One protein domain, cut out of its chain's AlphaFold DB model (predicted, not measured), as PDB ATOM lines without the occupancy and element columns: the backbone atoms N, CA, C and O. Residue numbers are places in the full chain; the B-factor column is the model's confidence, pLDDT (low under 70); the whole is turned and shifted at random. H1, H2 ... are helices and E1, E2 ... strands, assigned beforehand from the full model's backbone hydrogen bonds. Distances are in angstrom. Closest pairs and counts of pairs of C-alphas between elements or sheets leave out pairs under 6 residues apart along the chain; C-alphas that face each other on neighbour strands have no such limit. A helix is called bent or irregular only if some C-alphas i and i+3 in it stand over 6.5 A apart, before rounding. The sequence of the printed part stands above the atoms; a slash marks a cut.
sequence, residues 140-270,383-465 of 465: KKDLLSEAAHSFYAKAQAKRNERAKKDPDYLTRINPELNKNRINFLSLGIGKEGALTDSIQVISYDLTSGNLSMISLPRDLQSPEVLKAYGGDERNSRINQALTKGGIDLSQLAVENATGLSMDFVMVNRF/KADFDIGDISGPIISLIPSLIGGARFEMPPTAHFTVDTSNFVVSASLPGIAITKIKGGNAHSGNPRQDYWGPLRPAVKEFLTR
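This is residues 140 to 270 and 383 to 465 of the 465 residues of the protein "LCP family protein" of Candidatus Roizmanbacteria bacterium (UniProt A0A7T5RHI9). A four-stranded sheet has the kinked helix H5 folded back over one face, while the long helix H1 grazes it and reaches past it to meet H6 near its outlying first half. H9 grazes the sheet near E3, and the unnamed residues 404 to 446 make a wide loop from H7 to H8, of which residues 408 to 415 stick out. The printed part has 214 residues, with nine named helices and four named strands in the order H1 H2 H3 E1 E2 E3 H4 H5 E4 H6 H7 H8 H9. The sheet is mixed, in the order E3 E2 E1 E4, and the class is mixed, helices and strands. The whole is compact, with a radius of gyration of the C-alphas of 17.8 A and spans of 59 by 42 by 36 A.

H1, residues 140 to 165, begins with C-alpha 140 at (135.177, 105.712, 131.203) and is 38.0 A long. H2, residues 169 to 172, and H3, residues 175 to 178, precede E1, residues 181 to 189, 25.9 A, and E2, residues 196 to 205, 26.0 A. E3, residues 211 to 215, H4, residues 223 to 228, and H5, residues 238 to 258, follow. H5 is irregular, with C-alphas 244 and 247 9.4 A apart and a kink of 151 degrees near residue 245. E4 is residues 264 to 268. H6, residues 388 to 398, is irregular, with C-alphas 390 and 393 7.1 A apart. H7 is residues 400 to 403, H8 residues 447 to 450, and H9, residues 455 to 464, ends at (127.037, 122.468, 109.656).

E1, E2 and E3 form a meander, each strand the antiparallel neighbour of the one before; N 184 and O 202 are 2.8 A apart, N 203 and O 212 2.8 A. E4 is parallel to E1, with N 187 and O 266 2.8 A apart. E3, H4 H5 and E4 make a split strand-helix-strand unit, other strands between its two, with a right-handed crossover. H5 is 9.8 A over the sheet, in two layers. H4 and H5, a helical hairpin, touch at Glu 224 and Ala 253, C-alphas 5.8 A apart. H1 touches H6 at a steep tilt of 48 degrees, closest C-alphas Ala 147 and Pro 394, 4.8 A. H1 and H2 only just touch, only at the corner, with 3 pairs of C-alphas within 8 A. H9 touches H5; H3 is near H9, H7 near H1 and H8 near H5. Every O i to N i+4 pair is within hydrogen-bond range in H1, H4 and H9, 13 of 17 in H5 and 5 of 7 in H6.

The C-alphas of Lys 140 and Pro 430, the two farthest apart, are 59.9 A apart. Residues 271 to 382 are not printed, with 13.0 A between C-alphas 270 and 383. The link H7 to H8 is long. Mean pLDDT of the printed part is 71.6, and residues 389 to 439 are among those under 70.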
ATOM      1  N   LYS A 140     134.670 104.451 131.775       41.75
ATOM      2  CA  LYS A 140     135.177 105.712 131.203       41.75
ATOM      3  C   LYS A 140     134.146 106.408 130.299       41.75
ATOM      4  O   LYS A 140     133.987 107.610 130.408       41.75
ATOM      5  N   LYS A 141     133.414 105.673 129.453       44.06
ATOM      6  CA  LYS A 141     132.371 106.235 128.570       44.06
ATOM      7  C   LYS A 141     131.217 106.883 129.351       44.06
ATOM      8  O   LYS A 141     130.753 107.945 128.946       44.06
ATOM      9  N   ASP A 142     130.832 106.294 130.480       48.50
ATOM     10  CA  ASP A 142     129.691 106.725 131.293       48.50
ATOM     11  C   ASP A 142     130.016 108.022 132.052       48.50
ATOM     12  O   ASP A 142     129.217 108.960 132.065       48.50
ATOM     13  N   LEU A 143     131.246 108.137 132.568       45.28
ATOM     14  CA  LEU A 143     131.764 109.358 133.205       45.28
ATOM     15  C   LEU A 143     131.874 110.540 132.227       45.28
ATOM     16  O   LEU A 143     131.604 111.683 132.591       45.28
ATOM     17  N   LEU A 144     132.264 110.269 130.977       48.53
ATOM     18  CA  LEU A 144     132.408 111.292 129.935       48.53
ATOM     19  C   LEU A 144     131.058 111.813 129.465       48.53
ATOM     20  O   LEU A 144     130.896 113.022 129.304       48.53
ATOM     21  N   SER A 145     130.077 110.919 129.303       54.41
ATOM     22  CA  SER A 145     128.705 111.347 129.071       54.41
ATOM     23  C   SER A 145     128.198 112.165 130.251       54.41
ATOM     24  O   SER A 145     127.733 113.272 130.035       54.41
ATOM     25  N   GLU A 146     128.354 111.716 131.492       57.34
ATOM     26  CA  GLU A 146     127.799 112.408 132.660       57.34
ATOM     27  C   GLU A 146     128.343 113.838 132.823       57.34
ATOM     28  O   GLU A 146     127.579 114.771 133.062       57.34
ATOM     29  N   ALA A 147     129.641 114.047 132.603       55.78
ATOM     30  CA  ALA A 147     130.253 115.365 132.727       55.78
ATOM     31  C   ALA A 147     130.043 116.270 131.489       55.78
ATOM     32  O   ALA A 147     129.848 117.477 131.640       55.78
ATOM     33  N   ALA A 148     129.948 115.717 130.273       57.44
ATOM     34  CA  ALA A 148     129.477 116.472 129.107       57.44
ATOM     35  C   ALA A 148     128.003 116.904 129.262       57.44
ATOM     36  O   ALA A 148     127.640 118.038 128.942       57.44
ATOM     37  N   HIS A 149     127.160 116.021 129.811       66.12
ATOM     38  CA  HIS A 149     125.747 116.293 130.081       66.12
ATOM     39  C   HIS A 149     125.572 117.301 131.220       66.12
ATOM     40  O   HIS A 149     124.698 118.159 131.121       66.12
ATOM     41  N   SER A 150     126.410 117.270 132.263       69.50
ATOM     42  CA  SER A 150     126.340 118.252 133.356       69.50
ATOM     43  C   SER A 150     126.671 119.666 132.873       69.50
ATOM     44  O   SER A 150     126.017 120.635 133.259       69.50
ATOM     45  N   PHE A 151     127.627 119.797 131.957       72.38
ATOM     46  CA  PHE A 151     128.011 121.088 131.400       72.38
ATOM     47  C   PHE A 151     127.029 121.602 130.352       72.38
ATOM     48  O   PHE A 151     126.668 122.780 130.364       72.38
ATOM     49  N   TYR A 152     126.493 120.706 129.522       81.88
ATOM     50  CA  TYR A 152     125.379 121.045 128.645       81.88
ATOM     51  C   TYR A 152     124.123 121.443 129.439       81.88
ATOM     52  O   TYR A 152     123.423 122.376 129.048       81.88
ATOM     53  N   ALA A 153     123.860 120.812 130.587       84.31
ATOM     54  CA  ALA A 153     122.768 121.194 131.480       84.31
ATOM     55  C   ALA A 153     122.972 122.594 132.079       84.31
ATOM     56  O   ALA A 153     122.019 123.372 132.136       84.31
ATOM     57  N   LYS A 154     124.206 122.966 132.457       85.00
ATOM     58  CA  LYS A 154     124.530 124.339 132.892       85.00
ATOM     59  C   LYS A 154     124.287 125.361 131.782       85.00
ATOM     60  O   LYS A 154     123.656 126.388 132.034       85.00
ATOM     61  N   ALA A 155     124.717 125.061 130.554       89.12
ATOM     62  CA  ALA A 155     124.421 125.897 129.392       89.12
ATOM     63  C   ALA A 155     122.902 126.061 129.206       89.12
ATOM     64  O   ALA A 155     122.397 127.180 129.153       89.12
ATOM     65  N   GLN A 156     122.134 124.966 129.220       91.31
ATOM     66  CA  GLN A 156     120.670 125.015 129.125       91.31
ATOM     67  C   GLN A 156     120.020 125.826 130.253       91.31
ATOM     68  O   GLN A 156     119.118 126.620 129.991       91.31
ATOM     69  N   ALA A 157     120.479 125.671 131.497       90.75
ATOM     70  CA  ALA A 157     119.975 126.441 132.630       90.75
ATOM     71  C   ALA A 157     120.191 127.947 132.422       90.75
ATOM     72  O   ALA A 157     119.239 128.719 132.566       90.75
ATOM     73  N   LYS A 158     121.389 128.357 131.978       91.12
ATOM     74  CA  LYS A 158     121.681 129.752 131.609       91.12
ATOM     75  C   LYS A 158     120.783 130.251 130.480       91.12
ATOM     76  O   LYS A 158     120.229 131.343 130.578       91.12
ATOM     77  N   ARG A 159     120.578 129.457 129.424       94.25
ATOM     78  CA  ARG A 159     119.667 129.808 128.319       94.25
ATOM     79  C   ARG A 159     118.239 130.024 128.814       94.25
ATOM     80  O   ARG A 159     117.610 131.007 128.435       94.25
ATOM     81  N   ASN A 160     117.746 129.141 129.680       94.06
ATOM     82  CA  ASN A 160     116.404 129.229 130.256       94.06
ATOM     83  C   ASN A 160     116.254 130.450 131.168       94.06
ATOM     84  O   ASN A 160     115.224 131.120 131.143       94.06
ATOM     85  N   GLU A 161     117.271 130.763 131.969       92.69
ATOM     86  CA  GLU A 161     117.289 131.971 132.792       92.69
ATOM     87  C   GLU A 161     117.272 133.236 131.928       92.69
ATOM     88  O   GLU A 161     116.497 134.158 132.192       92.69
ATOM     89  N   ARG A 162     118.068 133.269 130.856       92.75
ATOM     90  CA  ARG A 162     118.108 134.401 129.925       92.75
ATOM     91  C   ARG A 162     116.799 134.560 129.162       92.75
ATOM     92  O   ARG A 162     116.302 135.674 129.089       92.75
ATOM     93  N   ALA A 163     116.170 133.468 128.729       93.25
ATOM     94  CA  ALA A 163     114.839 133.496 128.120       93.25
ATOM     95  C   ALA A 163     113.754 134.067 129.054       93.25
ATOM     96  O   ALA A 163     112.803 134.682 128.583       93.25
ATOM     97  N   LYS A 164     113.890 133.890 130.378       93.62
ATOM     98  CA  LYS A 164     112.978 134.490 131.369       93.62
ATOM     99  C   LYS A 164     113.231 135.984 131.575       93.62
ATOM    100  O   LYS A 164     112.290 136.721 131.851       93.62
ATOM    101  N   LYS A 165     114.493 136.420 131.510       91.12
ATOM    102  CA  LYS A 165     114.896 137.818 131.752       91.12
ATOM    103  C   LYS A 165     114.740 138.708 130.519       91.12
ATOM    104  O   LYS A 165     114.458 139.891 130.666       91.12
ATOM    105  N   ASP A 166     114.934 138.144 129.333       90.19
ATOM    106  CA  ASP A 166     114.976 138.844 128.054       90.19
ATOM    107  C   ASP A 166     113.967 138.201 127.082       90.19
ATOM    108  O   ASP A 166     114.252 137.143 126.509       90.19
ATOM    109  N   PRO A 167     112.784 138.819 126.886       89.56
ATOM    110  CA  PRO A 167     111.749 138.299 125.989       89.56
ATOM    111  C   PRO A 167     112.213 138.124 124.535       89.56
ATOM    112  O   PRO A 167     111.698 137.260 123.822       89.56
ATOM    113  N   ASP A 168     113.211 138.896 124.095       88.69
ATOM    114  CA  ASP A 168     113.732 138.851 122.727       88.69
ATOM    115  C   ASP A 168     114.843 137.807 122.545       88.69
ATOM    116  O   ASP A 168     115.309 137.573 121.425       88.69
ATOM    117  N   TYR A 169     115.276 137.150 123.623       92.00
ATOM    118  CA  TYR A 169     116.381 136.200 123.596       92.00
ATOM    119  C   TYR A 169     116.123 135.013 122.656       92.00
ATOM    120  O   TYR A 169     116.945 134.709 121.789       92.00
ATOM    121  N   LEU A 170     114.957 134.369 122.762       90.69
ATOM    122  CA  LEU A 170     114.630 133.202 121.932       90.69
ATOM    123  C   LEU A 170     114.441 133.561 120.455       90.69
ATOM    124  O   LEU A 170     114.673 132.722 119.592       90.69
ATOM    125  N   THR A 171     114.068 134.807 120.153       89.19
ATOM    126  CA  THR A 171     113.973 135.283 118.765       89.19
ATOM    127  C   THR A 171     115.341 135.675 118.198       89.19
ATOM    128  O   THR A 171     115.501 135.804 116.984       89.19
ATOM    129  N   ARG A 172     116.345 135.889 119.062       90.69
ATOM    130  CA  ARG A 172     117.707 136.287 118.680       90.69
ATOM    131  C   ARG A 172     118.565 135.109 118.278       90.69
ATOM    132  O   ARG A 172     119.352 135.249 117.342       90.69
ATOM    133  N   ILE A 173     118.440 133.987 118.967       94.12
ATOM    134  CA  ILE A 173     119.234 132.788 118.706       94.12
ATOM    135  C   ILE A 173     118.514 131.863 117.720       94.12
ATOM    136  O   ILE A 173     117.299 131.915 117.573       94.12
ATOM    137  N   ASN A 174     119.261 131.009 117.026       93.38
ATOM    138  CA  ASN A 174     118.710 129.947 116.192       93.38
ATOM    139  C   ASN A 174     118.640 128.646 117.018       93.38
ATOM    140  O   ASN A 174     119.700 128.112 117.352       93.38
ATOM    141  N   PRO A 175     117.449 128.121 117.361       91.25
ATOM    142  CA  PRO A 175     117.327 126.932 118.208       91.25
ATOM    143  C   PRO A 175     118.065 125.709 117.657       91.25
ATOM    144  O   PRO A 175     118.786 125.049 118.402       91.25
ATOM    145  N   GLU A 176     117.966 125.461 116.349       90.94
ATOM    146  CA  GLU A 176     118.612 124.313 115.703       90.94
ATOM    147  C   GLU A 176     120.136 124.438 115.716       90.94
ATOM    148  O   GLU A 176     120.832 123.473 116.011       90.94
ATOM    149  N   LEU A 177     120.664 125.644 115.485       89.56
ATOM    150  CA  LEU A 177     122.110 125.886 115.515       89.56
ATOM    151  C   LEU A 177     122.708 125.768 116.927       89.56
ATOM    152  O   LEU A 177     123.912 125.600 117.071       89.56
ATOM    153  N   ASN A 178     121.885 125.872 117.973       93.69
ATOM    154  CA  ASN A 178     122.311 125.768 119.372       93.69
ATOM    155  C   ASN A 178     121.977 124.414 120.011       93.69
ATOM    156  O   ASN A 178     122.336 124.161 121.169       93.69
ATOM    157  N   LYS A 179     121.281 123.539 119.283       90.19
ATOM    158  CA  LYS A 179     120.952 122.188 119.725       90.19
ATOM    159  C   LYS A 179     122.234 121.373 119.872       90.19
ATOM    160  O   LYS A 179     123.087 121.405 118.993       90.19
ATOM    161  N   ASN A 180     122.375 120.673 120.999       86.62
ATOM    162  CA  ASN A 180     123.566 119.884 121.339       86.62
ATOM    163  C   ASN A 180     124.891 120.646 121.165       86.62
ATOM    164  O   ASN A 180     125.920 120.037 120.891       86.62
ATOM    165  N   ARG A 181     124.884 121.971 121.326       85.94
ATOM    166  CA  ARG A 181     126.083 122.806 121.237       85.94
ATOM    167  C   ARG A 181     126.267 123.631 122.488       85.94
ATOM    168  O   ARG A 181     125.281 124.042 123.102       85.94
ATOM    169  N   ILE A 182     127.522 123.884 122.828       85.69
ATOM    170  CA  ILE A 182     127.930 124.812 123.879       85.69
ATOM    171  C   ILE A 182     128.813 125.867 123.234       85.69
ATOM    172  O   ILE A 182     129.797 125.514 122.587       85.69
ATOM    173  N   ASN A 183     128.480 127.145 123.402       89.19
ATOM    174  CA  ASN A 183     129.260 128.227 122.816       89.19
ATOM    175  C   ASN A 183     129.893 129.106 123.892       89.19
ATOM    176  O   ASN A 183     129.223 129.610 124.797       89.19
ATOM    177  N   PHE A 184     131.189 129.335 123.737       87.75
ATOM    178  CA  PHE A 184     131.982 130.220 124.567       87.75
ATOM    179  C   PHE A 184     132.304 131.493 123.799       87.75
ATOM    180  O   PHE A 184     132.742 131.427 122.653       87.75
ATOM    181  N   LEU A 185     132.150 132.641 124.445       91.00
ATOM    182  CA  LEU A 185     132.611 133.928 123.956       91.00
ATOM    183  C   LEU A 185     133.886 134.325 124.702       91.00
ATOM    184  O   LEU A 185     133.862 134.549 125.909       91.00
ATOM    185  N   SER A 186     134.990 134.443 123.976       88.50
ATOM    186  CA  SER A 186     136.261 134.971 124.468       88.50
ATOM    187  C   SER A 186     136.449 136.403 123.966       88.50
ATOM    188  O   SER A 186     136.425 136.661 122.760       88.50
ATOM    189  N   LEU A 187     136.616 137.333 124.904       90.31
ATOM    190  CA  LEU A 187     136.818 138.759 124.678       90.31
ATOM    191  C   LEU A 187     138.219 139.149 125.156       90.31
ATOM    192  O   LEU A 187     138.465 139.264 126.357       90.31
ATOM    193  N   GLY A 188     139.135 139.367 124.217       87.31
ATOM    194  CA  GLY A 188     140.506 139.781 124.510       87.31
ATOM    195  C   GLY A 188     140.618 141.298 124.637       87.31
ATOM    196  O   GLY A 188     140.341 142.004 123.668       87.31
ATOM    197  N   ILE A 189     141.047 141.810 125.794       85.38
ATOM    198  CA  ILE A 189     141.276 143.247 126.026       85.38
ATOM    199  C   ILE A 189     142.766 143.606 125.976       85.38
ATOM    200  O   ILE A 189     143.609 142.909 126.542       85.38
ATOM    201  N   GLY A 190     143.085 144.733 125.337       71.88
ATOM    202  CA  GLY A 190     144.436 145.305 125.324       71.88
ATOM    203  C   GLY A 190     144.840 145.940 126.665       71.88
ATOM    204  O   GLY A 190     144.032 146.046 127.593       71.88
ATOM    205  N   LYS A 191     146.095 146.401 126.777       62.09
ATOM    206  CA  LYS A 191     146.716 146.937 128.014       62.09
ATOM    207  C   LYS A 191     145.868 148.021 128.703       62.09
ATOM    208  O   LYS A 191     145.669 147.955 129.912       62.09
ATOM    209  N   GLU A 192     145.261 148.925 127.933       61.22
ATOM    210  CA  GLU A 192     144.408 150.014 128.446       61.22
ATOM    211  C   GLU A 192     142.994 149.571 128.872       61.22
ATOM    212  O   GLU A 192     142.268 150.332 129.503       61.22
ATOM    213  N   GLY A 193     142.582 148.336 128.561       61.38
ATOM    214  CA  GLY A 193     141.311 147.751 129.012       61.38
ATOM    215  C   GLY A 193     140.042 148.382 128.422       61.38
ATOM    216  O   GLY A 193     138.945 147.999 128.821       61.38
ATOM    217  N   ALA A 194     140.177 149.328 127.488       67.31
ATOM    218  CA  ALA A 194     139.064 150.118 126.969       67.31
ATOM    219  C   ALA A 194     138.360 149.506 125.739       67.31
ATOM    220  O   ALA A 194     137.227 149.870 125.432       67.31
ATOM    221  N   LEU A 195     139.003 148.596 125.009       81.88
ATOM    222  CA  LEU A 195     138.440 147.981 123.804       81.88
ATOM    223  C   LEU A 195     138.771 146.490 123.760       81.88
ATOM    224  O   LEU A 195     139.811 146.057 124.263       81.88
ATOM    225  N   THR A 196     137.876 145.719 123.146       84.44
ATOM    226  CA  THR A 196     138.119 144.304 122.844       84.44
ATOM    227  C   THR A 196     138.828 144.176 121.498       84.44
ATOM    228  O   THR A 196     138.275 144.473 120.444       84.44
ATOM    229  N   ASP A 197     140.088 143.757 121.527       78.69
ATOM    230  CA  ASP A 197     140.922 143.584 120.332       78.69
ATOM    231  C   ASP A 197     140.770 142.200 119.693       78.69
ATOM    232  O   ASP A 197     141.185 141.999 118.548       78.69
ATOM    233  N   SER A 198     140.175 141.261 120.430       80.94
ATOM    234  CA  SER A 198     139.823 139.925 119.957       80.94
ATOM    235  C   SER A 198     138.416 139.557 120.419       80.94
ATOM    236  O   SER A 198     138.088 139.712 121.596       80.94
ATOM    237  N   ILE A 199     137.587 139.086 119.488       85.69
ATOM    238  CA  ILE A 199     136.224 138.613 119.744       85.69
ATOM    239  C   ILE A 199     136.109 137.245 119.079       85.69
ATOM    240  O   ILE A 199     136.079 137.144 117.851       85.69
ATOM    241  N   GLN A 200     136.097 136.187 119.885       81.81
ATOM    242  CA  GLN A 200     136.128 134.808 119.404       81.81
ATOM    243  C   GLN A 200     134.979 134.008 120.005       81.81
ATOM    244  O   GLN A 200     134.807 133.974 121.220       81.81
ATOM    245  N   VAL A 201     134.220 133.333 119.151       84.06
ATOM    246  CA  VAL A 201     133.236 132.332 119.548       84.06
ATOM    247  C   VAL A 201     133.841 130.954 119.345       84.06
ATOM    248  O   VAL A 201     134.294 130.636 118.249       84.06
ATOM    249  N   ILE A 202     133.824 130.133 120.386       81.31
ATOM    250  CA  ILE A 202     134.233 128.732 120.348       81.31
ATOM    251  C   ILE A 202     132.968 127.898 120.545       81.31
ATOM    252  O   ILE A 202     132.360 127.947 121.610       81.31
ATOM    253  N   SER A 203     132.546 127.166 119.519       81.06
ATOM    254  CA  SER A 203     131.348 126.324 119.521       81.06
ATOM    255  C   SER A 203     131.750 124.859 119.592       81.06
ATOM    256  O   SER A 203     132.462 124.372 118.719       81.06
ATOM    257  N   TYR A 204     131.300 124.160 120.626       77.44
ATOM    258  CA  TYR A 204     131.513 122.730 120.800       77.44
ATOM    259  C   TYR A 204     130.221 121.963 120.528       77.44
ATOM    260  O   TYR A 204     129.226 122.168 121.226       77.44
ATOM    261  N   ASP A 205     130.233 121.088 119.527       77.19
ATOM    262  CA  ASP A 205     129.125 120.201 119.177       77.19
ATOM    263  C   ASP A 205     129.253 118.869 119.917       77.19
ATOM    264  O   ASP A 205     130.139 118.065 119.646       77.19
ATOM    265  N   LEU A 206     128.333 118.620 120.846       73.81
ATOM    266  CA  LEU A 206     128.278 117.405 121.657       73.81
ATOM    267  C   LEU A 206     127.887 116.164 120.842       73.81
ATOM    268  O   LEU A 206     128.112 115.048 121.305       73.81
ATOM    269  N   THR A 207     127.283 116.340 119.662       75.56
ATOM    270  CA  THR A 207     126.856 115.232 118.796       75.56
ATOM    271  C   THR A 207     128.028 114.699 117.985       75.56
ATOM    272  O   THR A 207     128.260 113.494 117.951       75.56
ATOM    273  N   SER A 208     128.762 115.599 117.326       67.81
ATOM    274  CA  SER A 208     129.901 115.245 116.470       67.81
ATOM    275  C   SER A 208     131.237 115.216 117.220       67.81
ATOM    276  O   SER A 208     132.182 114.587 116.753       67.81
ATOM    277  N   GLY A 209     131.328 115.879 118.376       65.19
ATOM    278  CA  GLY A 209     132.588 116.135 119.076       65.19
ATOM    279  C   GLY A 209     133.418 117.260 118.445       65.19
ATOM    280  O   GLY A 209     134.563 117.468 118.846       65.19
ATOM    281  N   ASN A 210     132.869 117.980 117.460       66.44
ATOM    282  CA  ASN A 210     133.590 119.016 116.727       66.44
ATOM    283  C   ASN A 210     133.700 120.311 117.538       66.44
ATOM    284  O   ASN A 210     132.735 120.768 118.155       66.44
ATOM    285  N   LEU A 211     134.874 120.940 117.472       68.00
ATOM    286  CA  LEU A 211     135.124 122.276 118.001       68.00
ATOM    287  C   LEU A 211     135.318 123.249 116.835       68.00
ATOM    288  O   LEU A 211     136.231 123.086 116.029       68.00
ATOM    289  N   SER A 212     134.477 124.271 116.758       73.25
ATOM    290  CA  SER A 212     134.513 125.293 115.712       73.25
ATOM    291  C   SER A 212     134.840 126.652 116.317       73.25
ATOM    292  O   SER A 212     134.333 126.994 117.384       73.25
ATOM    293  N   MET A 213     135.650 127.458 115.631       72.19
ATOM    294  CA  MET A 213     136.015 128.797 116.094       72.19
ATOM    295  C   MET A 213     135.634 129.855 115.064       72.19
ATOM    296  O   MET A 213     135.981 129.741 113.893       72.19
ATOM    297  N   ILE A 214     134.932 130.893 115.510       77.88
ATOM    298  CA  ILE A 214     134.497 132.025 114.690       77.88
ATOM    299  C   ILE A 214     135.100 133.289 115.293       77.88
ATOM    300  O   ILE A 214     134.888 133.577 116.467       77.88
ATOM    301  N   SER A 215     135.836 134.067 114.503       77.62
ATOM    302  CA  SER A 215     136.374 135.359 114.944       77.62
ATOM    303  C   SER A 215     135.615 136.503 114.290       77.62
ATOM    304  O   SER A 215     135.434 136.512 113.074       77.62
ATOM    305  N   LEU A 216     135.184 137.472 115.097       77.75
ATOM    306  CA  LEU A 216     134.528 138.682 114.613       77.75
ATOM    307  C   LEU A 216     135.560 139.818 114.539       77.75
ATOM    308  O   LEU A 216     136.234 140.082 115.540       77.75
ATOM    309  N   PRO A 217     135.687 140.518 113.395       76.38
ATOM    310  CA  PRO A 217     136.553 141.685 113.291       76.38
ATOM    311  C   PRO A 217     136.153 142.761 114.302       76.38
ATOM    312  O   PRO A 217     134.987 143.147 114.392       76.38
ATOM    313  N   ARG A 218     137.131 143.292 115.033       81.06
ATOM    314  CA  ARG A 218     136.896 144.253 116.122       81.06
ATOM    315  C   ARG A 218     136.278 145.580 115.644       81.06
ATOM    316  O   ARG A 218     135.563 146.239 116.395       81.06
ATOM    317  N   ASP A 219     136.551 145.966 114.395       77.88
ATOM    318  CA  ASP A 219     136.108 147.229 113.783       77.88
ATOM    319  C   ASP A 219     134.755 147.112 113.048       77.88
ATOM    320  O   ASP A 219     134.314 148.062 112.393       77.88
ATOM    321  N   LEU A 220     134.073 145.966 113.171       79.44
ATOM    322  CA  LEU A 220     132.732 145.756 112.628       79.44
ATOM    323  C   LEU A 220     131.734 146.719 113.282       79.44
ATOM    324  O   LEU A 220     131.677 146.811 114.507       79.44
ATOM    325  N   GLN A 221     130.941 147.439 112.491       84.75
ATOM    326  CA  GLN A 221     129.837 148.235 113.020       84.75
ATOM    327  C   GLN A 221     128.803 147.299 113.660       84.75
ATOM    328  O   GLN A 221     128.448 146.261 113.110       84.75
ATOM    329  N   SER A 222     128.326 147.672 114.841       89.25
ATOM    330  CA  SER A 222     127.307 146.956 115.596       89.25
ATOM    331  C   SER A 222     126.087 147.862 115.767       89.25
ATOM    332  O   SER A 222     126.190 148.908 116.414       89.25
ATOM    333  N   PRO A 223     124.920 147.471 115.227       90.12
ATOM    334  CA  PRO A 223     123.644 148.145 115.471       90.12
ATOM    335  C   PRO A 223     123.295 148.239 116.962       90.12
ATOM    336  O   PRO A 223     122.684 149.203 117.415       90.12
ATOM    337  N   GLU A 224     123.709 147.245 117.745       91.44
ATOM    338  CA  GLU A 224     123.501 147.187 119.189       91.44
ATOM    339  C   GLU A 224     124.301 148.284 119.892       91.44
ATOM    340  O   GLU A 224     123.752 149.038 120.695       91.44
ATOM    341  N   VAL A 225     125.584 148.420 119.540       90.56
ATOM    342  CA  VAL A 225     126.444 149.489 120.062       90.56
ATOM    343  C   VAL A 225     125.980 150.858 119.556       90.56
ATOM    344  O   VAL A 225     125.953 151.815 120.329       90.56
ATOM    345  N   LEU A 226     125.561 150.952 118.288       89.06
ATOM    346  CA  LEU A 226     124.999 152.163 117.686       89.06
ATOM    347  C   LEU A 226     123.781 152.663 118.474       89.06
ATOM    348  O   LEU A 226     123.725 153.829 118.868       89.06
ATOM    349  N   LYS A 227     122.827 151.765 118.750       86.75
ATOM    350  CA  LYS A 227     121.614 152.068 119.519       86.75
ATOM    351  C   LYS A 227     121.943 152.465 120.957       86.75
ATOM    352  O   LYS A 227     121.377 153.432 121.459       86.75
ATOM    353  N   ALA A 228     122.879 151.766 121.599       83.44
ATOM    354  CA  ALA A 228     123.329 152.088 122.953       83.44
ATOM    355  C   ALA A 228     123.990 153.478 123.063       83.44
ATOM    356  O   ALA A 228     124.110 154.009 124.164       83.44
ATOM    357  N   TYR A 229     124.407 154.075 121.942       75.62
ATOM    358  CA  TYR A 229     125.112 155.356 121.902       75.62
ATOM    359  C   TYR A 229     124.378 156.445 121.105       75.62
ATOM    360  O   TYR A 229     125.003 157.345 120.549       75.62
ATOM    361  N   GLY A 230     123.047 156.363 121.032       76.38
ATOM    362  CA  GLY A 230     122.220 157.422 120.448       76.38
ATOM    363  C   GLY A 230     122.414 157.631 118.942       76.38
ATOM    364  O   GLY A 230     122.124 158.714 118.448       76.38
ATOM    365  N   GLY A 231     122.905 156.620 118.215       76.56
ATOM    366  CA  GLY A 231     123.056 156.685 116.759       76.56
ATOM    367  C   GLY A 231     124.386 157.257 116.256       76.56
ATOM    368  O   GLY A 231     124.510 157.528 115.065       76.56
ATOM    369  N   ASP A 232     125.399 157.429 117.112       79.25
ATOM    370  CA  ASP A 232     126.728 157.863 116.660       79.25
ATOM    371  C   ASP A 232     127.486 156.732 115.948       79.25
ATOM    372  O   ASP A 232     128.100 155.860 116.575       79.25
ATOM    373  N   GLU A 233     127.497 156.775 114.613       73.00
ATOM    374  CA  GLU A 233     128.214 155.795 113.797       73.00
ATOM    375  C   GLU A 233     129.712 155.719 114.130       73.00
ATOM    376  O   GLU A 233     130.291 154.631 114.087       73.00
ATOM    377  N   ARG A 234     130.346 156.833 114.525       70.62
ATOM    378  CA  ARG A 234     131.797 156.894 114.790       70.62
ATOM    379  C   ARG A 234     132.202 156.030 115.977       70.62
ATOM    380  O   ARG A 234     133.321 155.511 116.023       70.62
ATOM    381  N   ASN A 235     131.265 155.853 116.902       76.62
ATOM    382  CA  ASN A 235     131.416 155.095 118.128       76.62
ATOM    383  C   ASN A 235     130.420 153.926 118.177       76.62
ATOM    384  O   ASN A 235     129.784 153.679 119.200       76.62
ATOM    385  N   SER A 236     130.285 153.201 117.068       86.12
ATOM    386  CA  SER A 236     129.384 152.049 116.967       86.12
ATOM    387  C   SER A 236     130.094 150.733 116.650       86.12
ATOM    388  O   SER A 236     129.466 149.789 116.186       86.12
ATOM    389  N   ARG A 237     131.409 150.646 116.876       87.81
ATOM    390  CA  ARG A 237     132.175 149.423 116.597       87.81
ATOM    391  C   ARG A 237     131.925 148.359 117.662       87.81
ATOM    392  O   ARG A 237     131.813 148.674 118.845       87.81
ATOM    393  N   ILE A 238     131.881 147.095 117.250       86.62
ATOM    394  CA  ILE A 238     131.614 145.955 118.131       86.62
ATOM    395  C   ILE A 238     132.652 145.847 119.257       86.62
ATOM    396  O   ILE A 238     132.303 145.466 120.371       86.62
ATOM    397  N   ASN A 239     133.897 146.285 119.030       88.25
ATOM    398  CA  ASN A 239     134.927 146.298 120.069       88.25
ATOM    399  C   ASN A 239     134.646 147.218 121.265       88.25
ATOM    400  O   ASN A 239     135.251 147.043 122.327       88.25
ATOM    401  N   GLN A 240     133.733 148.176 121.100       90.88
ATOM    402  CA  GLN A 240     133.290 149.095 122.143       90.88
ATOM    403  C   GLN A 240     132.149 148.517 122.988       90.88
ATOM    404  O   GLN A 240     131.795 149.108 124.007       90.88
ATOM    405  N   ALA A 241     131.565 147.377 122.601       92.00
ATOM    406  CA  ALA A 241     130.447 146.777 123.324       92.00
ATOM    407  C   ALA A 241     130.791 146.530 124.801       92.00
ATOM    408  O   ALA A 241     130.017 146.896 125.687       92.00
ATOM    409  N   LEU A 242     131.997 146.012 125.068       90.56
ATOM    410  CA  LEU A 242     132.446 145.704 126.424       90.56
ATOM    411  C   LEU A 242     132.550 146.948 127.309       90.56
ATOM    412  O   LEU A 242     132.133 146.913 128.463       90.56
ATOM    413  N   THR A 243     133.091 148.054 126.802       88.25
ATOM    414  CA  THR A 243     133.209 149.280 127.603       88.25
ATOM    415  C   THR A 243     131.903 150.029 127.752       88.25
ATOM    416  O   THR A 243     131.702 150.692 128.764       88.25
ATOM    417  N   LYS A 244     131.010 149.924 126.769       87.38
ATOM    418  CA  LYS A 244     129.760 150.688 126.753       87.38
ATOM    419  C   LYS A 244     128.622 150.016 127.501       87.38
ATOM    420  O   LYS A 244     127.817 150.702 128.117       87.38
ATOM    421  N   GLY A 245     128.549 148.692 127.447       87.19
ATOM    422  CA  GLY A 245     127.463 147.931 128.061       87.19
ATOM    423  C   GLY A 245     127.917 146.613 128.673       87.19
ATOM    424  O   GLY A 245     127.098 145.725 128.889       87.19
ATOM    425  N   GLY A 246     129.215 146.471 128.949       89.75
ATOM    426  CA  GLY A 246     129.753 145.306 129.631       89.75
ATOM    427  C   GLY A 246     129.675 144.022 128.807       89.75
ATOM    428  O   GLY A 246     129.616 144.015 127.572       89.75
ATOM    429  N   ILE A 247     129.703 142.908 129.536       90.38
ATOM    430  CA  ILE A 247     129.553 141.569 128.965       90.38
ATOM    431  C   ILE A 247     128.198 141.451 128.259       90.38
ATOM    432  O   ILE A 247     128.167 140.955 127.140       90.38
ATOM    433  N   ASP A 248     127.128 142.004 128.835       91.06
ATOM    434  CA  ASP A 248     125.766 141.886 128.304       91.06
ATOM    435  C   ASP A 248     125.626 142.473 126.893       91.06
ATOM    436  O   ASP A 248     125.084 141.818 126.003       91.06
ATOM    437  N   LEU A 249     126.166 143.675 126.643       92.75
ATOM    438  CA  LEU A 249     126.128 144.278 125.303       92.75
ATOM    439  C   LEU A 249     127.027 143.530 124.309       92.75
ATOM    440  O   LEU A 249     126.666 143.387 123.142       92.75
ATOM    441  N   SER A 250     128.178 143.029 124.766       93.50
ATOM    442  CA  SER A 250     129.085 142.228 123.929       93.50
ATOM    443  C   SER A 250     128.420 140.919 123.506       93.50
ATOM    444  O   SER A 250     128.447 140.546 122.335       93.50
ATOM    445  N   GLN A 251     127.768 140.258 124.458       94.00
ATOM    446  CA  GLN A 251     127.011 139.037 124.255       94.00
ATOM    447  C   GLN A 251     125.854 139.282 123.286       94.00
ATOM    448  O   GLN A 251     125.768 138.618 122.262       94.00
ATOM    449  N   LEU A 252     125.030 140.300 123.550       94.00
ATOM    450  CA  LEU A 252     123.918 140.709 122.693       94.00
ATOM    451  C   LEU A 252     124.356 140.926 121.234       94.00
ATOM    452  O   LEU A 252     123.730 140.381 120.322       94.00
ATOM    453  N   ALA A 253     125.436 141.682 121.012       93.19
ATOM    454  CA  ALA A 253     125.953 141.960 119.673       93.19
ATOM    455  C   ALA A 253     126.395 140.678 118.949       93.19
ATOM    456  O   ALA A 253     126.011 140.448 117.802       93.19
ATOM    457  N   VAL A 254     127.147 139.804 119.626       93.81
ATOM    458  CA  VAL A 254     127.637 138.549 119.036       93.81
ATOM    459  C   VAL A 254     126.493 137.572 118.748       93.81
ATOM    460  O   VAL A 254     126.486 136.918 117.705       93.81
ATOM    461  N   GLU A 255     125.489 137.485 119.618       95.38
ATOM    462  CA  GLU A 255     124.315 136.633 119.404       95.38
ATOM    463  C   GLU A 255     123.454 137.115 118.235       95.38
ATOM    464  O   GLU A 255     122.975 136.308 117.436       95.38
ATOM    465  N   ASN A 256     123.267 138.430 118.096       92.44
ATOM    466  CA  ASN A 256     122.576 138.997 116.940       92.44
ATOM    467  C   ASN A 256     123.355 138.748 115.642       92.44
ATOM    468  O   ASN A 256     122.742 138.381 114.636       92.44
ATOM    469  N   ALA A 257     124.685 138.869 115.683       86.50
ATOM    470  CA  ALA A 257     125.559 138.636 114.539       86.50
ATOM    471  C   ALA A 257     125.579 137.172 114.076       86.50
ATOM    472  O   ALA A 257     125.559 136.900 112.878       86.50
ATOM    473  N   THR A 258     125.606 136.225 115.016       87.50
ATOM    474  CA  THR A 258     125.864 134.804 114.718       87.50
ATOM    475  C   THR A 258     124.617 133.927 114.765       87.50
ATOM    476  O   THR A 258     124.558 132.890 114.110       87.50
ATOM    477  N   GLY A 259     123.607 134.307 115.551       92.06
ATOM    478  CA  GLY A 259     122.491 133.435 115.909       92.06
ATOM    479  C   GLY A 259     122.853 132.312 116.881       92.06
ATOM    480  O   GLY A 259     122.006 131.466 117.175       92.06
ATOM    481  N   LEU A 260     124.075 132.289 117.403       94.38
ATOM    482  CA  LEU A 260     124.464 131.399 118.488       94.38
ATOM    483  C   LEU A 260     124.050 131.998 119.830       94.38
ATOM    484  O   LEU A 260     123.995 133.212 119.978       94.38
ATOM    485  N   SER A 261     123.770 131.142 120.801       96.38
ATOM    486  CA  SER A 261     123.631 131.495 122.208       96.38
ATOM    487  C   SER A 261     125.011 131.508 122.835       96.38
ATOM    488  O   SER A 261     125.710 130.503 122.757       96.38
ATOM    489  N   MET A 262     125.422 132.614 123.442       95.69
ATOM    490  CA  MET A 262     126.682 132.647 124.183       95.69
ATOM    491  C   MET A 262     126.423 132.094 125.586       95.69
ATOM    492  O   MET A 262     125.808 132.770 126.409       95.69
ATOM    493  N   ASP A 263     126.844 130.860 125.851       92.44
ATOM    494  CA  ASP A 263     126.569 130.170 127.119       92.44
ATOM    495  C   ASP A 263     127.540 130.587 128.222       92.44
ATOM    496  O   ASP A 263     127.179 130.690 129.396       92.44
ATOM    497  N   PHE A 264     128.785 130.832 127.828       89.75
ATOM    498  CA  PHE A 264     129.886 131.131 128.727       89.75
ATOM    499  C   PHE A 264     130.708 132.268 128.140       89.75
ATOM    500  O   PHE A 264     131.118 132.200 126.984       89.75
ATOM    501  N   VAL A 265     130.956 133.315 128.917       90.19
ATOM    502  CA  VAL A 265     131.691 134.499 128.474       90.19
ATOM    503  C   VAL A 265     132.916 134.707 129.347       90.19
ATOM    504  O   VAL A 265     132.844 134.689 130.575       90.19
ATOM    505  N   MET A 266     134.047 134.940 128.695       88.56
ATOM    506  CA  MET A 266     135.327 135.213 129.322       88.56
ATOM    507  C   MET A 266     135.907 136.503 128.750       88.56
ATOM    508  O   MET A 266     136.042 136.644 127.539       88.56
ATOM    509  N   VAL A 267     136.291 137.426 129.622       88.88
ATOM    510  CA  VAL A 267     137.090 138.604 129.286       88.88
ATOM    511  C   VAL A 267     138.500 138.349 129.780       88.88
ATOM    512  O   VAL A 267     138.723 138.253 130.987       88.88
ATOM    513  N   ASN A 268     139.444 138.245 128.854       85.25
ATOM    514  CA  ASN A 268     140.823 137.897 129.150       85.25
ATOM    515  C   ASN A 268     141.806 138.898 128.547       85.25
ATOM    516  O   ASN A 268     141.481 139.746 127.717       85.25
ATOM    517  N   ARG A 269     143.038 138.793 129.024       81.56
ATOM    518  CA  ARG A 269     144.213 139.458 128.477       81.56
ATOM    519  C   ARG A 269     145.066 138.377 127.834       81.56
ATOM    520  O   ARG A 269     145.195 137.305 128.421       81.56
ATOM    521  N   PHE A 270     145.630 138.620 126.653       73.38
ATOM    522  CA  PHE A 270     146.388 137.581 125.942       73.38
ATOM    523  C   PHE A 270     147.622 137.114 126.738       73.38
ATOM    524  O   PHE A 270     148.093 135.996 126.576       73.38
ATOM    525  N   LYS A 383     137.783 138.248 133.811       84.19
ATOM    526  CA  LYS A 383     136.367 138.163 134.206       84.19
ATOM    527  C   LYS A 383     135.722 136.985 133.497       84.19
ATOM    528  O   LYS A 383     135.842 136.878 132.282       84.19
ATOM    529  N   ALA A 384     135.020 136.139 134.233       82.06
ATOM    530  CA  ALA A 384     134.200 135.072 133.677       82.06
ATOM    531  C   ALA A 384     132.787 135.191 134.249       82.06
ATOM    532  O   ALA A 384     132.620 135.564 135.409       82.06
ATOM    533  N   ASP A 385     131.771 134.885 133.444       80.25
ATOM    534  CA  ASP A 385     130.378 134.798 133.906       80.25
ATOM    535  C   ASP A 385     130.029 133.388 134.436       80.25
ATOM    536  O   ASP A 385     128.860 133.014 134.561       80.25
ATOM    537  N   PHE A 386     131.050 132.575 134.701       75.69
ATOM    538  CA  PHE A 386     130.971 131.218 135.227       75.69
ATOM    539  C   PHE A 386     132.111 130.974 136.214       75.69
ATOM    540  O   PHE A 386     133.170 131.599 136.123       75.69
ATOM    541  N   ASP A 387     131.899 130.045 137.139       73.56
ATOM    542  CA  ASP A 387     132.947 129.587 138.044       73.56
ATOM    543  C   ASP A 387     133.923 128.660 137.285       73.56
ATOM    544  O   ASP A 387     133.521 127.782 136.517       73.56
ATOM    545  N   ILE A 388     135.229 128.876 137.454       70.00
ATOM    546  CA  ILE A 388     136.268 128.073 136.794       70.00
ATOM    547  C   ILE A 388     136.310 126.642 137.362       70.00
ATOM    548  O   ILE A 388     136.564 125.677 136.638       70.00
ATOM    549  N   GLY A 389     136.011 126.472 138.650       63.72
ATOM    550  CA  GLY A 389     135.865 125.159 139.275       63.72
ATOM    551  C   GLY A 389     134.713 124.369 138.658       63.72
ATOM    552  O   GLY A 389     134.839 123.168 138.417       63.72
ATOM    553  N   ASP A 390     133.646 125.067 138.282       62.97
ATOM    554  CA  ASP A 390     132.442 124.499 137.679       62.97
ATOM    555  C   ASP A 390     132.628 123.947 136.262       62.97
ATOM    556  O   ASP A 390     131.805 123.134 135.821       62.97
ATOM    557  N   ILE A 391     133.673 124.394 135.559       58.72
ATOM    558  CA  ILE A 391     134.035 123.943 134.206       58.72
ATOM    559  C   ILE A 391     135.152 122.899 134.213       58.72
ATOM    560  O   ILE A 391     135.359 122.226 133.207       58.72
ATOM    561  N   SER A 392     135.863 122.735 135.333       56.59
ATOM    562  CA  SER A 392     137.069 121.908 135.413       56.59
ATOM    563  C   SER A 392     136.811 120.431 135.091       56.59
ATOM    564  O   SER A 392     137.428 119.878 134.182       56.59
ATOM    565  N   GLY A 393     135.851 119.809 135.780       55.19
ATOM    566  CA  GLY A 393     135.456 118.416 135.557       55.19
ATOM    567  C   GLY A 393     134.942 118.166 134.135       55.19
ATOM    568  O   GLY A 393     135.454 117.268 133.465       55.19
ATOM    569  N   PRO A 394     133.992 118.976 133.634       53.12
ATOM    570  CA  PRO A 394     133.508 118.843 132.269       53.12
ATOM    571  C   PRO A 394     134.539 119.090 131.172       53.12
ATOM    572  O   PRO A 394     134.577 118.346 130.204       53.12
ATOM    573  N   ILE A 395     135.412 120.091 131.291       52.47
ATOM    574  CA  ILE A 395     136.470 120.306 130.291       52.47
ATOM    575  C   ILE A 395     137.405 119.097 130.264       52.47
ATOM    576  O   ILE A 395     137.690 118.577 129.190       52.47
ATOM    577  N   ILE A 396     137.800 118.580 131.432       51.00
ATOM    578  CA  ILE A 396     138.596 117.348 131.532       51.00
ATOM    579  C   ILE A 396     137.862 116.159 130.886       51.00
ATOM    580  O   ILE A 396     138.498 115.319 130.249       51.00
ATOM    581  N   SER A 397     136.531 116.092 130.989       47.03
ATOM    582  CA  SER A 397     135.722 115.016 130.406       47.03
ATOM    583  C   SER A 397     135.374 115.201 128.924       47.03
ATOM    584  O   SER A 397     135.031 114.234 128.255       47.03
ATOM    585  N   LEU A 398     135.430 116.415 128.380       46.28
ATOM    586  CA  LEU A 398     135.244 116.668 126.947       46.28
ATOM    587  C   LEU A 398     136.504 116.330 126.140       46.28
ATOM    588  O   LEU A 398     136.458 116.168 124.921       46.28
ATOM    589  N   ILE A 399     137.638 116.167 126.814       48.84
ATOM    590  CA  ILE A 399     138.914 115.881 126.165       48.84
ATOM    591  C   ILE A 399     138.989 114.434 125.648       48.84
ATOM    592  O   ILE A 399     139.523 114.224 124.562       48.84
ATOM    593  N   PRO A 400     138.402 113.415 126.301       41.12
ATOM    594  CA  PRO A 400     138.312 112.087 125.698       41.12
ATOM    595  C   PRO A 400     137.332 111.946 124.524       41.12
ATOM    596  O   PRO A 400     137.489 111.003 123.753       41.12
ATOM    597  N   SER A 401     136.390 112.873 124.302       43.16
ATOM    598  CA  SER A 401     135.652 112.952 123.020       43.16
ATOM    599  C   SER A 401     136.569 113.301 121.837       43.16
ATOM    600  O   SER A 401     136.256 112.953 120.704       43.16
ATOM    601  N   LEU A 402     137.759 113.859 122.095       43.47
ATOM    602  CA  LEU A 402     138.817 114.052 121.092       43.47
ATOM    603  C   LEU A 402     139.574 112.746 120.757       43.47
ATOM    604  O   LEU A 402     140.436 112.734 119.881       43.47
ATOM    605  N   ILE A 403     139.287 111.636 121.457       42.84
ATOM    606  CA  ILE A 403     139.976 110.334 121.329       42.84
ATOM    607  C   ILE A 403     139.211 109.370 120.384       42.84
ATOM    608  O   ILE A 403     139.675 108.268 120.113       42.84
ATOM    609  N   GLY A 404     138.063 109.769 119.822       32.09
ATOM    610  CA  GLY A 404     137.105 108.857 119.176       32.09
ATOM    611  C   GLY A 404     136.946 108.920 117.652       32.09
ATOM    612  O   GLY A 404     135.892 108.524 117.169       32.09
ATOM    613  N   GLY A 405     137.932 109.392 116.884       31.47
ATOM    614  CA  GLY A 405     137.855 109.322 115.416       31.47
ATOM    615  C   GLY A 405     137.130 110.485 114.731       31.47
ATOM    616  O   GLY A 405     136.627 110.316 113.621       31.47
ATOM    617  N   ALA A 406     137.148 111.683 115.325       29.78
ATOM    618  CA  ALA A 406     137.052 112.893 114.516       29.78
ATOM    619  C   ALA A 406     138.246 112.871 113.554       29.78
ATOM    620  O   ALA A 406     139.401 112.959 113.981       29.78
ATOM    621  N   ARG A 407     137.968 112.628 112.270       28.27
ATOM    622  CA  ARG A 407     138.948 112.704 111.192       28.27
ATOM    623  C   ARG A 407     139.730 114.008 111.358       28.27
ATOM    624  O   ARG A 407     139.215 115.075 111.065       28.27
ATOM    625  N   PHE A 408     140.994 113.902 111.758       28.80
ATOM    626  CA  PHE A 408     142.017 114.856 111.338       28.80
ATOM    627  C   PHE A 408     142.527 114.408 109.958       28.80
ATOM    628  O   PHE A 408     143.720 114.330 109.702       28.80
ATOM    629  N   GLU A 409     141.605 114.072 109.053       23.67
ATOM    630  CA  GLU A 409     141.810 114.471 107.674       23.67
ATOM    631  C   GLU A 409     141.515 115.962 107.732       23.67
ATOM    632  O   GLU A 409     140.352 116.362 107.717       23.67
ATOM    633  N   MET A 410     142.557 116.797 107.848       27.17
ATOM    634  CA  MET A 410     142.438 118.085 107.176       27.17
ATOM    635  C   MET A 410     141.987 117.690 105.775       27.17
ATOM    636  O   MET A 410     142.726 116.938 105.124       27.17
ATOM    637  N   PRO A 411     140.778 118.069 105.319       27.52
ATOM    638  CA  PRO A 411     140.474 117.854 103.926       27.52
ATOM    639  C   PRO A 411     141.663 118.461 103.159       27.52
ATOM    640  O   PRO A 411     142.262 119.437 103.640       27.52
ATOM    641  N   PRO A 412     142.010 117.991 101.953       27.97
ATOM    642  CA  PRO A 412     142.892 118.751 101.053       27.97
ATOM    643  C   PRO A 412     142.431 120.224 100.866       27.97
ATOM    644  O   PRO A 412     143.110 121.049 100.268       27.97
ATOM    645  N   THR A 413     141.255 120.517 101.424       25.59
ATOM    646  CA  THR A 413     140.449 121.708 101.582       25.59
ATOM    647  C   THR A 413     139.993 121.935 103.048       25.59
ATOM    648  O   THR A 413     138.809 122.181 103.293       25.59
ATOM    649  N   ALA A 414     140.875 121.881 104.064       27.44
ATOM    650  CA  ALA A 414     140.646 122.616 105.318       27.44
ATOM    651  C   ALA A 414     140.633 124.109 104.972       27.44
ATOM    652  O   ALA A 414     141.603 124.845 105.151       27.44
ATOM    653  N   HIS A 415     139.534 124.552 104.373       28.33
ATOM    654  CA  HIS A 415     139.310 125.942 104.093       28.33
ATOM    655  C   HIS A 415     139.019 126.605 105.437       28.33
ATOM    656  O   HIS A 415     137.872 126.689 105.874       28.33
ATOM    657  N   PHE A 416     140.051 127.204 106.030       29.83
ATOM    658  CA  PHE A 416     139.865 128.576 106.483       29.83
ATOM    659  C   PHE A 416     139.438 129.378 105.255       29.83
ATOM    660  O   PHE A 416     140.255 129.988 104.569       29.83
ATOM    661  N   THR A 417     138.146 129.355 104.945       25.97
ATOM    662  CA  THR A 417     137.581 130.450 104.177       25.97
ATOM    663  C   THR A 417     137.482 131.575 105.182       25.97
ATOM    664  O   THR A 417     136.513 131.686 105.924       25.97
ATOM    665  N   VAL A 418     138.499 132.425 105.215       29.80
ATOM    666  CA  VAL A 418     138.114 133.824 105.216       29.80
ATOM    667  C   VAL A 418     137.842 134.177 103.791       29.80
ATOM    668  O   VAL A 418     138.703 134.506 102.983       29.80
ATOM    669  N   ASP A 419     136.566 134.006 103.517       26.55
ATOM    670  CA  ASP A 419     135.916 134.732 102.480       26.55
ATOM    671  C   ASP A 419     135.857 136.203 102.923       26.55
ATOM    672  O   ASP A 419     134.962 136.622 103.656       26.55
ATOM    673  N   THR A 420     136.850 136.995 102.504       29.06
ATOM    674  CA  THR A 420     136.603 138.419 102.242       29.06
ATOM    675  C   THR A 420     136.097 138.659 100.816       29.06
ATOM    676  O   THR A 420     135.774 139.783 100.463       29.06
ATOM    677  N   SER A 421     136.036 137.632  99.968       27.64
ATOM    678  CA  SER A 421     135.612 137.694  98.564       27.64
ATOM    679  C   SER A 421     134.133 138.091  98.400       27.64
ATOM    680  O   SER A 421     133.794 138.801  97.456       27.64
ATOM    681  N   ASN A 422     133.265 137.715  99.342       26.48
ATOM    682  CA  ASN A 422     131.879 138.167  99.470       26.48
ATOM    683  C   ASN A 422     131.733 139.336 100.451       26.48
ATOM    684  O   ASN A 422     130.781 140.118 100.364       26.48
ATOM    685  N   PHE A 423     132.719 139.539 101.321       29.58
ATOM    686  CA  PHE A 423     132.883 140.771 102.081       29.58
ATOM    687  C   PHE A 423     133.670 141.793 101.252       29.58
ATOM    688  O   PHE A 423     134.766 142.214 101.616       29.58
ATOM    689  N   VAL A 424     133.060 142.287 100.165       26.95
ATOM    690  CA  VAL A 424     133.395 143.646  99.712       26.95
ATOM    691  C   VAL A 424     132.980 144.582 100.846       26.95
ATOM    692  O   VAL A 424     131.830 145.011 100.924       26.95
ATOM    693  N   VAL A 425     133.909 144.840 101.765       30.81
ATOM    694  CA  VAL A 425     133.757 145.815 102.838       30.81
ATOM    695  C   VAL A 425     134.670 146.979 102.541       30.81
ATOM    696  O   VAL A 425     135.812 147.039 102.982       30.81
ATOM    697  N   SER A 426     134.141 147.948 101.814       26.28
ATOM    698  CA  SER A 426     134.682 149.296 101.867       26.28
ATOM    699  C   SER A 426     133.561 150.295 101.632       26.28
ATOM    700  O   SER A 426     133.245 150.663 100.505       26.28
ATOM    701  N   ALA A 427     132.972 150.752 102.728       26.67
ATOM    702  CA  ALA A 427     132.545 152.135 102.829       26.67
ATOM    703  C   ALA A 427     133.256 152.693 104.062       26.67
ATOM    704  O   ALA A 427     132.691 152.757 105.150       26.67
ATOM    705  N   SER A 428     134.548 153.000 103.915       26.19
ATOM    706  CA  SER A 428     135.248 153.799 104.916       26.19
ATOM    707  C   SER A 428     134.644 155.198 104.883       26.19
ATOM    708  O   SER A 428     134.650 155.841 103.831       26.19
ATOM    709  N   LEU A 429     134.148 155.689 106.015       28.75
ATOM    710  CA  LEU A 429     133.926 157.124 106.149       28.75
ATOM    711  C   LEU A 429     135.303 157.806 106.056       28.75
ATOM    712  O   LEU A 429     136.244 157.322 106.693       28.75
ATOM    713  N   PRO A 430     135.467 158.894 105.282       29.33
ATOM    714  CA  PRO A 430     136.732 159.618 105.231       29.33
ATOM    715  C   PRO A 430     137.198 159.968 106.651       29.33
ATOM    716  O   PRO A 430     136.498 160.657 107.391       29.33
ATOM    717  N   GLY A 431     138.355 159.434 107.053       36.75
ATOM    718  CA  GLY A 431     138.952 159.656 108.374       36.75
ATOM    719  C   GLY A 431     138.563 158.674 109.491       36.75
ATOM    720  O   GLY A 431     139.101 158.808 110.587       36.75
ATOM    721  N   ILE A 432     137.681 157.684 109.265       41.62
ATOM    722  CA  ILE A 432     137.328 156.664 110.275       41.62
ATOM    723  C   ILE A 432     137.198 155.278 109.621       41.62
ATOM    724  O   ILE A 432     136.273 155.016 108.852       41.62
ATOM    725  N   ALA A 433     138.106 154.361 109.966       53.91
ATOM    726  CA  ALA A 433     138.048 152.962 109.539       53.91
ATOM    727  C   ALA A 433     136.957 152.201 110.321       53.91
ATOM    728  O   ALA A 433     137.207 151.688 111.410       53.91
ATOM    729  N   ILE A 434     135.734 152.174 109.784       55.00
ATOM    730  CA  ILE A 434     134.616 151.347 110.268       55.00
ATOM    731  C   ILE A 434     134.262 150.325 109.184       55.00
ATOM    732  O   ILE A 434     134.077 150.686 108.021       55.00
ATOM    733  N   THR A 435     134.141 149.057 109.573       66.62
ATOM    734  CA  THR A 435     133.800 147.932 108.692       66.62
ATOM    735  C   THR A 435     132.289 147.693 108.755       66.62
ATOM    736  O   THR A 435     131.762 147.417 109.828       66.62
ATOM    737  N   LYS A 436     131.562 147.792 107.633       67.81
ATOM    738  CA  LYS A 436     130.111 147.502 107.569       67.81
ATOM    739  C   LYS A 436     129.842 146.202 106.811       67.81
ATOM    740  O   LYS A 436     130.536 145.911 105.840       67.81
ATOM    741  N   ILE A 437     128.816 145.448 107.212       67.06
ATOM    742  CA  ILE A 437     128.339 144.296 106.430       67.06
ATOM    743  C   ILE A 437     127.739 144.799 105.114       67.06
ATOM    744  O   ILE A 437     126.875 145.676 105.110       67.06
ATOM    745  N   LYS A 438     128.192 144.242 103.987       65.75
ATOM    746  CA  LYS A 438     127.668 144.585 102.660       65.75
ATOM    747  C   LYS A 438     126.170 144.273 102.589       65.75
ATOM    748  O   LYS A 438     125.757 143.158 102.887       65.75
ATOM    749  N   GLY A 439     125.370 145.260 102.186       67.94
ATOM    750  CA  GLY A 439     123.907 145.142 102.136       67.94
ATOM    751  C   GLY A 439     123.212 145.249 103.498       67.94
ATOM    752  O   GLY A 439     121.988 145.236 103.541       67.94
ATOM    753  N   GLY A 440     123.969 145.394 104.590       74.19
ATOM    754  CA  GLY A 440     123.426 145.525 105.933       74.19
ATOM    755  C   GLY A 440     122.994 146.954 106.270       74.19
ATOM    756  O   GLY A 440     123.790 147.884 106.129       74.19
ATOM    757  N   ASN A 441     121.783 147.144 106.810       80.62
ATOM    758  CA  ASN A 441     121.342 148.445 107.341       80.62
ATOM    759  C   ASN A 441     121.420 148.514 108.878       80.62
ATOM    760  O   ASN A 441     120.544 148.004 109.576       80.62
ATOM    761  N   ALA A 442     122.440 149.201 109.408       79.12
ATOM    762  CA  ALA A 442     122.669 149.298 110.852       79.12
ATOM    763  C   ALA A 442     121.613 150.127 111.604       79.12
ATOM    764  O   ALA A 442     121.488 149.995 112.818       79.12
ATOM    765  N   HIS A 443     120.840 150.948 110.888       81.38
ATOM    766  CA  HIS A 443     119.761 151.770 111.443       81.38
ATOM    767  C   HIS A 443     118.382 151.114 111.319       81.38
ATOM    768  O   HIS A 443     117.375 151.743 111.641       81.38
ATOM    769  N   SER A 444     118.308 149.879 110.816       82.31
ATOM    770  CA  SER A 444     117.031 149.186 110.679       82.31
ATOM    771  C   SER A 444     116.330 149.004 112.035       82.31
ATOM    772  O   SER A 444     116.971 148.786 113.063       82.31
ATOM    773  N   GLY A 445     114.993 149.019 112.023       78.38
ATOM    774  CA  GLY A 445     114.172 148.585 113.156       78.38
ATOM    775  C   GLY A 445     114.307 147.088 113.474       78.38
ATOM    776  O   GLY A 445     114.007 146.678 114.593       78.38
ATOM    777  N   ASN A 446     114.813 146.277 112.534       83.19
ATOM    778  CA  ASN A 446     115.145 144.867 112.728       83.19
ATOM    779  C   ASN A 446     116.572 144.530 112.236       83.19
ATOM    780  O   ASN A 446     116.747 143.821 111.239       83.19
ATOM    781  N   PRO A 447     117.626 144.962 112.956       81.25
ATOM    782  CA  PRO A 447     119.009 144.736 112.538       81.25
ATOM    783  C   PRO A 447     119.393 143.258 112.411       81.25
ATOM    784  O   PRO A 447     120.334 142.928 111.697       81.25
ATOM    785  N   ARG A 448     118.677 142.340 113.070       83.00
ATOM    786  CA  ARG A 448     118.941 140.896 112.959       83.00
ATOM    787  C   ARG A 448     118.693 140.366 111.553       83.00
ATOM    788  O   ARG A 448     119.472 139.546 111.078       83.00
ATOM    789  N   GLN A 449     117.606 140.808 110.924       82.25
ATOM    790  CA  GLN A 449     117.272 140.430 109.551       82.25
ATOM    791  C   GLN A 449     118.003 141.320 108.552       82.25
ATOM    792  O   GLN A 449     118.537 140.814 107.572       82.25
ATOM    793  N   ASP A 450     118.105 142.616 108.841       82.75
ATOM    794  CA  ASP A 450     118.538 143.576 107.826       82.75
ATOM    795  C   ASP A 450     120.034 143.870 107.858       82.75
ATOM    796  O   ASP A 450     120.618 144.108 106.811       82.75
ATOM    797  N   TYR A 451     120.676 143.878 109.031       83.00
ATOM    798  CA  TYR A 451     122.117 144.127 109.150       83.00
ATOM    799  C   TYR A 451     122.918 142.829 109.233       83.00
ATOM    800  O   TYR A 451     123.849 142.618 108.462       83.00
ATOM    801  N   TRP A 452     122.537 141.949 110.159       82.69
ATOM    802  CA  TRP A 452     123.201 140.668 110.402       82.69
ATOM    803  C   TRP A 452     122.712 139.548 109.481       82.69
ATOM    804  O   TRP A 452     123.373 138.513 109.382       82.69
ATOM    805  N   GLY A 453     121.585 139.742 108.791       77.44
ATOM    806  CA  GLY A 453     120.988 138.753 107.891       77.44
ATOM    807  C   GLY A 453     121.956 138.154 106.871       77.44
ATOM    808  O   GLY A 453     121.929 136.940 106.709       77.44
ATOM    809  N   PRO A 454     122.863 138.933 106.249       75.31
ATOM    810  CA  PRO A 454     123.879 138.384 105.351       75.31
ATOM    811  C   PRO A 454     124.933 137.497 106.038       75.31
ATOM    812  O   PRO A 454     125.467 136.587 105.411       75.31
ATOM    813  N   LEU A 455     125.241 137.725 107.322       74.31
ATOM    814  CA  LEU A 455     126.279 136.987 108.059       74.31
ATOM    815  C   LEU A 455     125.773 135.647 108.617       74.31
ATOM    816  O   LEU A 455     126.502 134.654 108.634       74.31
ATOM    817  N   ARG A 456     124.520 135.594 109.074       81.19
ATOM    818  CA  ARG A 456     123.969 134.419 109.776       81.19
ATOM    819  C   ARG A 456     123.936 133.134 108.925       81.19
ATOM    820  O   ARG A 456     124.237 132.075 109.480       81.19
ATOM    821  N   PRO A 457     123.630 133.165 107.612       78.94
ATOM    822  CA  PRO A 457     123.752 131.998 106.740       78.94
ATOM    823  C   PRO A 457     125.182 131.465 106.649       78.94
ATOM    824  O   PRO A 457     125.360 130.256 106.744       78.94
ATOM    825  N   ALA A 458     126.188 132.342 106.561       73.31
ATOM    826  CA  ALA A 458     127.594 131.935 106.511       73.31
ATOM    827  C   ALA A 458     128.035 131.255 107.817       73.31
ATOM    828  O   ALA A 458     128.723 130.237 107.788       73.31
ATOM    829  N   VAL A 459     127.580 131.764 108.968       76.56
ATOM    830  CA  VAL A 459     127.815 131.117 110.271       76.56
ATOM    831  C   VAL A 459     127.152 129.742 110.334       76.56
ATOM    832  O   VAL A 459     127.784 128.779 110.763       76.56
ATOM    833  N   LYS A 460     125.891 129.631 109.895       81.69
ATOM    834  CA  LYS A 460     125.186 128.346 109.847       81.69
ATOM    835  C   LYS A 460     125.945 127.353 108.974       81.69
ATOM    836  O   LYS A 460     126.247 126.263 109.438       81.69
ATOM    837  N   GLU A 461     126.268 127.746 107.745       74.62
ATOM    838  CA  GLU A 461     126.978 126.907 106.786       74.62
ATOM    839  C   GLU A 461     128.324 126.435 107.342       74.62
ATOM    840  O   GLU A 461     128.613 125.244 107.292       74.62
ATOM    841  N   PHE A 462     129.103 127.336 107.944       73.31
ATOM    842  CA  PHE A 462     130.383 127.005 108.570       73.31
ATOM    843  C   PHE A 462     130.259 125.944 109.672       73.31
ATOM    844  O   PHE A 462     131.105 125.063 109.761       73.31
ATOM    845  N   LEU A 463     129.218 126.015 110.504       70.25
ATOM    846  CA  LEU A 463     129.046 125.101 111.640       70.25
ATOM    847  C   LEU A 463     128.411 123.758 111.273       70.25
ATOM    848  O   LEU A 463     128.492 122.826 112.075       70.25
ATOM    849  N   THR A 464     127.736 123.678 110.122       75.00
ATOM    850  CA  THR A 464     127.037 122.468 109.656       75.00
ATOM    851  C   THR A 464     127.774 121.702 108.558       75.00
ATOM    852  O   THR A 464     127.289 120.648 108.152       75.00
ATOM    853  N   ARG A 465     128.885 122.243 108.049       63.41
ATOM    854  CA  ARG A 465     129.857 121.500 107.238       63.41
ATOM    855  C   ARG A 465     130.598 120.502 108.122       63.41
ATOM    856  O   ARG A 465     130.866 119.395 107.610       63.41
TER     857      ARG A 465